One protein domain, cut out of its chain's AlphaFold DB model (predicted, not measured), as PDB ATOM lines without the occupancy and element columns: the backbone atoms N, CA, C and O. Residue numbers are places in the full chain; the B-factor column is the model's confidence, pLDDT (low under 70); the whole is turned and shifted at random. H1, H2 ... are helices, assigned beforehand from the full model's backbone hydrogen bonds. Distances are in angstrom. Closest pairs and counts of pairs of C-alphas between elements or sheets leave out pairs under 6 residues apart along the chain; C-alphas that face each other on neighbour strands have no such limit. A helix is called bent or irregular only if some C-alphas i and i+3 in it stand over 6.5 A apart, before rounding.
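Overview. This is residues 2 to 48 of the 78 residues of the protein "(rape) hypothetical protein" of Brassica napus (UniProt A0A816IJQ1). The model is an open, flat zigzag of two helices with no contact between them: H1 makes one side, the linking stretch turns past its far end and folds loosely back beside it, and H2, with a kink, sticks out away from H1. The printed part has 47 residues, 32 of them in the two named helices, H1 then H2, with no named strand; the class is all helix. It is only just extended, close to loose, with a radius of gyration of the C-alphas of 14.7 A, and the C-alphas span 40 by 28 by 12 A.

Along the chain. H1, residues 2 to 17, is 22.9 A long from first to last C-alpha, from C-alpha 2 at (156.123, 175.180, 177.997) to C-alpha 17 at (168.395, 156.050, 180.375). H2, residues 32 to 47, is equally long in residues, 16, and measures 23.2 A; its last C-alpha, that of Asp 47, is at (186.822, 181.423, 204.681). H2 is irregular, with C-alphas 40 and 43 7.6 A apart, and has a kink of 56 degrees near residue 41.

Arrangement. H1 and H2 are apart, with no C-alpha of the one within 8 A of the other. Residues 2 to 7, which belong to H1, stand free. Residues 16 to 21 stand free, and so do residues 30 to 48, of which 32 to 47 belong to H2. In H1 every O i to N i+4 pair is within hydrogen-bond range; in H2 10 of 12 are.

Size, cuts and confidence. The two C-alphas farthest apart, those of Gln 2 and Asp 47, are 41.2 A apart. The printed part has no cut. The link from H1 to H2, residues 18 to 31, is long, with 14 residues. The mean pLDDT of the printed part is 79.8, and residues 29 to 30 are under 70.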
ATOM      1  N   GLN A   2     155.879 176.348 178.873       72.25
ATOM      2  CA  GLN A   2     156.123 175.180 177.997       72.25
ATOM      3  C   GLN A   2     157.606 174.802 177.777       72.25
ATOM      4  O   GLN A   2     157.936 173.623 177.679       72.25
ATOM      5  N   HIS A   3     158.519 175.780 177.730       80.69
ATOM      6  CA  HIS A   3     159.954 175.512 177.568       80.69
ATOM      7  C   HIS A   3     160.584 174.808 178.777       80.69
ATOM      8  O   HIS A   3     161.464 173.973 178.591       80.69
ATOM      9  N   ILE A   4     160.127 175.119 179.995       78.00
ATOM     10  CA  ILE A   4     160.637 174.503 181.228       78.00
ATOM     11  C   ILE A   4     160.140 173.059 181.319       78.00
ATOM     12  O   ILE A   4     160.938 172.160 181.565       78.00
ATOM     13  N   ASP A   5     158.862 172.819 181.018       82.56
ATOM     14  CA  ASP A   5     158.281 171.471 181.011       82.56
ATOM     15  C   ASP A   5     158.971 170.557 179.990       82.56
ATOM     16  O   ASP A   5     159.299 169.405 180.286       82.56
ATOM     17  N   ALA A   6     159.263 171.081 178.794       83.38
ATOM     18  CA  ALA A   6     160.033 170.360 177.785       83.38
ATOM     19  C   ALA A   6     161.437 169.999 178.298       83.38
ATOM     20  O   ALA A   6     161.887 168.864 178.124       83.38
ATOM     21  N   TRP A   7     162.110 170.933 178.974       78.69
ATOM     22  CA  TRP A   7     163.443 170.714 179.536       78.69
ATOM     23  C   TRP A   7     163.446 169.689 180.679       78.69
ATOM     24  O   TRP A   7     164.298 168.800 180.696       78.69
ATOM     25  N   ILE A   8     162.462 169.745 181.582       84.19
ATOM     26  CA  ILE A   8     162.268 168.752 182.651       84.19
ATOM     27  C   ILE A   8     162.066 167.359 182.052       84.19
ATOM     28  O   ILE A   8     162.700 166.398 182.483       84.19
ATOM     29  N   ASN A   9     161.221 167.235 181.028       87.81
ATOM     30  CA  ASN A   9     160.955 165.948 180.386       87.81
ATOM     31  C   ASN A   9     162.196 165.373 179.692       87.81
ATOM     32  O   ASN A   9     162.408 164.160 179.713       87.81
ATOM     33  N   VAL A  10     163.041 166.224 179.106       87.06
ATOM     34  CA  VAL A  10     164.330 165.798 178.547       87.06
ATOM     35  C   VAL A  10     165.267 165.292 179.646       87.06
ATOM     36  O   VAL A  10     165.904 164.254 179.464       87.06
ATOM     37  N   LEU A  11     165.351 165.987 180.782       84.19
ATOM     38  CA  LEU A  11     166.179 165.556 181.910       84.19
ATOM     39  C   LEU A  11     165.707 164.221 182.488       84.19
ATOM     40  O   LEU A  11     166.536 163.337 182.685       84.19
ATOM     41  N   LYS A  12     164.394 164.041 182.676       86.88
ATOM     42  CA  LYS A  12     163.806 162.769 183.130       86.88
ATOM     43  C   LYS A  12     164.199 161.611 182.218       86.88
ATOM     44  O   LYS A  12     164.752 160.631 182.688       86.88
ATOM     45  N   LYS A  13     164.055 161.777 180.899       92.25
ATOM     46  CA  LYS A  13     164.472 160.750 179.928       92.25
ATOM     47  C   LYS A  13     165.960 160.405 180.014       92.25
ATOM     48  O   LYS A  13     166.334 159.257 179.793       92.25
ATOM     49  N   ARG A  14     166.827 161.385 180.295       89.38
ATOM     50  CA  ARG A  14     168.268 161.136 180.476       89.38
ATOM     51  C   ARG A  14     168.560 160.393 181.774       89.38
ATOM     52  O   ARG A  14     169.437 159.534 181.757       89.38
ATOM     53  N   TYR A  15     167.834 160.716 182.843       86.00
ATOM     54  CA  TYR A  15     167.902 160.003 184.114       86.00
ATOM     55  C   TYR A  15     167.479 158.545 183.938       86.00
ATOM     56  O   TYR A  15     168.259 157.654 184.250       86.00
ATOM     57  N   ASP A  16     166.320 158.303 183.321       90.44
ATOM     58  CA  ASP A  16     165.808 156.950 183.068       90.44
ATOM     59  C   ASP A  16     166.782 156.110 182.226       90.44
ATOM     60  O   ASP A  16     166.943 154.914 182.453       90.44
ATOM     61  N   ALA A  17     167.451 156.735 181.252       93.94
ATOM     62  CA  ALA A  17     168.395 156.050 180.375       93.94
ATOM     63  C   ALA A  17     169.760 155.768 181.026       93.94
ATOM     64  O   ALA A  17     170.430 154.820 180.625       93.94
ATOM     65  N   ASN A  18     170.217 156.611 181.959       89.88
ATOM     66  CA  ASN A  18     171.553 156.520 182.561       89.88
ATOM     67  C   ASN A  18     171.550 157.012 184.020       89.88
ATOM     68  O   ASN A  18     172.189 158.030 184.317       89.88
ATOM     69  N   PRO A  19     170.859 156.324 184.943       84.56
ATOM     70  CA  PRO A  19     170.714 156.794 186.321       84.56
ATOM     71  C   PRO A  19     172.066 156.938 187.035       84.56
ATOM     72  O   PRO A  19     172.249 157.853 187.829       84.56
ATOM     73  N   GLN A  20     173.062 156.123 186.675       86.50
ATOM     74  CA  GLN A  20     174.422 156.177 187.221       86.50
ATOM     75  C   GLN A  20     175.172 157.490 186.934       86.50
ATOM     76  O   GLN A  20     176.178 157.773 187.578       86.50
ATOM     77  N   HIS A  21     174.727 158.284 185.952       83.44
ATOM     78  CA  HIS A  21     175.323 159.593 185.658       83.44
ATOM     79  C   HIS A  21     174.804 160.705 186.578       83.44
ATOM     80  O   HIS A  21     175.304 161.829 186.521       83.44
ATOM     81  N   PHE A  22     173.808 160.413 187.413       78.44
ATOM     82  CA  PHE A  22     173.192 161.371 188.316       78.44
ATOM     83  C   PHE A  22     173.501 160.985 189.761       78.44
ATOM     84  O   PHE A  22     173.445 159.819 190.136       78.44
ATOM     85  N   ARG A  23     173.837 161.983 190.584       79.19
ATOM     86  CA  ARG A  23     174.141 161.769 192.008       79.19
ATOM     87  C   ARG A  23     172.893 161.635 192.885       79.19
ATOM     88  O   ARG A  23     172.999 161.143 193.999       79.19
ATOM     89  N   SER A  24     171.736 162.098 192.412       75.00
ATOM     90  CA  SER A  24     170.498 162.149 193.191       75.00
ATOM     91  C   SER A  24     169.271 162.023 192.289       75.00
ATOM     92  O   SER A  24     169.294 162.429 191.125       75.00
ATOM     93  N   GLU A  25     168.185 161.502 192.860       73.19
ATOM     94  CA  GLU A  25     166.843 161.474 192.266       73.19
ATOM     95  C   GLU A  25     166.201 162.872 192.201       73.19
ATOM     96  O   GLU A  25     165.226 163.093 191.478       73.19
ATOM     97  N   ARG A  26     166.737 163.843 192.954       76.94
ATOM     98  CA  ARG A  26     166.224 165.215 193.000       76.94
ATOM     99  C   ARG A  26     166.841 166.067 191.888       76.94
ATOM    100  O   ARG A  26     168.050 166.272 191.840       76.94
ATOM    101  N   MET A  27     165.996 166.626 191.018       70.88
ATOM    102  CA  MET A  27     166.404 167.622 190.017       70.88
ATOM    103  C   MET A  27     166.240 169.039 190.576       70.88
ATOM    104  O   MET A  27     165.129 169.566 190.631       70.88
ATOM    105  N   CYS A  28     167.351 169.657 190.977       71.00
ATOM    106  CA  CYS A  28     167.385 171.030 191.480       71.00
ATOM    107  C   CYS A  28     167.704 172.017 190.347       71.00
ATOM    108  O   CYS A  28     168.716 171.881 189.660       71.00
ATOM    109  N   PHE A  29     166.864 173.038 190.173       66.50
ATOM    110  CA  PHE A  29     167.163 174.171 189.300       66.50
ATOM    111  C   PHE A  29     167.784 175.287 190.134       66.50
ATOM    112  O   PHE A  29     167.125 175.869 190.993       66.50
ATOM    113  N   LEU A  30     169.055 175.581 189.878       69.75
ATOM    114  CA  LEU A  30     169.718 176.751 190.439       69.75
ATOM    115  C   LEU A  30     169.428 177.952 189.545       69.75
ATOM    116  O   LEU A  30     169.649 177.899 188.334       69.75
ATOM    117  N   ASP A  31     168.948 179.039 190.144       71.88
ATOM    118  CA  ASP A  31     168.830 180.306 189.434       71.88
ATOM    119  C   ASP A  31     170.222 180.791 188.992       71.88
ATOM    120  O   ASP A  31     171.206 180.670 189.726       71.88
ATOM    121  N   HIS A  32     170.308 181.343 187.783       70.56
ATOM    122  CA  HIS A  32     171.547 181.865 187.208       70.56
ATOM    123  C   HIS A  32     172.194 182.929 188.105       70.56
ATOM    124  O   HIS A  32     173.416 182.936 188.252       70.56
ATOM    125  N   LEU A  33     171.381 183.775 188.751       71.06
ATOM    126  CA  LEU A  33     171.851 184.784 189.695       71.06
ATOM    127  C   LEU A  33     172.523 184.130 190.903       71.06
ATOM    128  O   LEU A  33     173.623 184.517 191.295       71.06
ATOM    129  N   PHE A  34     171.889 183.096 191.448       71.38
ATOM    130  CA  PHE A  34     172.428 182.343 192.566       71.38
ATOM    131  C   PHE A  34     173.736 181.628 192.177       71.38
ATOM    132  O   PHE A  34     174.728 181.723 192.893       71.38
ATOM    133  N   ALA A  35     173.789 180.975 191.011       72.69
ATOM    134  CA  ALA A  35     174.997 180.299 190.530       72.69
ATOM    135  C   ALA A  35     176.166 181.275 190.291       72.69
ATOM    136  O   ALA A  35     177.322 180.946 190.571       72.69
ATOM    137  N   GLN A  36     175.877 182.480 189.791       74.50
ATOM    138  CA  GLN A  36     176.872 183.540 189.645       74.50
ATOM    139  C   GLN A  36     177.361 184.032 191.007       74.50
ATOM    140  O   GLN A  36     178.567 184.042 191.241       74.50
ATOM    141  N   GLN A  37     176.452 184.374 191.922       75.25
ATOM    142  CA  GLN A  37     176.816 184.792 193.278       75.25
ATOM    143  C   GLN A  37     177.623 183.717 194.005       75.25
ATOM    144  O   GLN A  37     178.604 184.047 194.663       75.25
ATOM    145  N   TRP A  38     177.267 182.440 193.857       77.00
ATOM    146  CA  TRP A  38     178.034 181.346 194.436       77.00
ATOM    147  C   TRP A  38     179.449 181.298 193.868       77.00
ATOM    148  O   TRP A  38     180.408 181.317 194.627       77.00
ATOM    149  N   ARG A  39     179.607 181.325 192.538       77.31
ATOM    150  CA  ARG A  39     180.934 181.332 191.899       77.31
ATOM    151  C   ARG A  39     181.833 182.466 192.383       77.31
ATOM    152  O   ARG A  39     183.020 182.227 192.580       77.31
ATOM    153  N   PHE A  40     181.292 183.671 192.555       80.19
ATOM    154  CA  PHE A  40     182.083 184.824 192.989       80.19
ATOM    155  C   PHE A  40     182.392 184.805 194.486       80.19
ATOM    156  O   PHE A  40     183.509 185.125 194.877       80.19
ATOM    157  N   ASN A  41     181.435 184.387 195.313       77.38
ATOM    158  CA  ASN A  41     181.526 184.531 196.764       77.38
ATOM    159  C   ASN A  41     181.898 183.223 197.489       77.38
ATOM    160  O   ASN A  41     181.951 183.199 198.716       77.38
ATOM    161  N   PHE A  42     182.136 182.118 196.769       79.62
ATOM    162  CA  PHE A  42     182.391 180.805 197.378       79.62
ATOM    163  C   PHE A  42     183.628 180.789 198.277       79.62
ATOM    164  O   PHE A  42     183.613 180.170 199.339       79.62
ATOM    165  N   LYS A  43     184.699 181.469 197.858       83.12
ATOM    166  CA  LYS A  43     185.921 181.557 198.656       83.12
ATOM    167  C   LYS A  43     185.644 182.267 199.982       83.12
ATOM    168  O   LYS A  43     185.919 181.705 201.034       83.12
ATOM    169  N   ASP A  44     185.003 183.427 199.918       81.62
ATOM    170  CA  ASP A  44     184.645 184.213 201.098       81.62
ATOM    171  C   ASP A  44     183.688 183.443 202.017       81.62
ATOM    172  O   ASP A  44     183.831 183.483 203.235       81.62
ATOM    173  N   PHE A  45     182.755 182.670 201.452       79.06
ATOM    174  CA  PHE A  45     181.905 181.757 202.216       79.06
ATOM    175  C   PHE A  45     182.730 180.693 202.952       79.06
ATOM    176  O   PHE A  45     182.539 180.497 204.152       79.06
ATOM    177  N   LYS A  46     183.661 180.021 202.264       80.38
ATOM    178  CA  LYS A  46     184.510 178.974 202.851       80.38
ATOM    179  C   LYS A  46     185.436 179.522 203.939       80.38
ATOM    180  O   LYS A  46     185.684 178.826 204.921       80.38
ATOM    181  N   ASP A  47     185.903 180.751 203.764       83.38
ATOM    182  CA  ASP A  47     186.822 181.423 204.681       83.38
ATOM    183  C   ASP A  47     186.083 182.158 205.820       83.38
ATOM    184  O   ASP A  47     186.704 182.535 206.811       83.38
ATOM    185  N   SER A  48     184.758 182.339 205.726       80.62
ATOM    186  CA  SER A  48     183.966 183.024 206.757       80.62
ATOM    187  C   SER A  48     183.836 182.204 208.034       80.62
ATOM    188  O   SER A  48     183.606 181.000 207.968       80.62
TER     189      SER A  48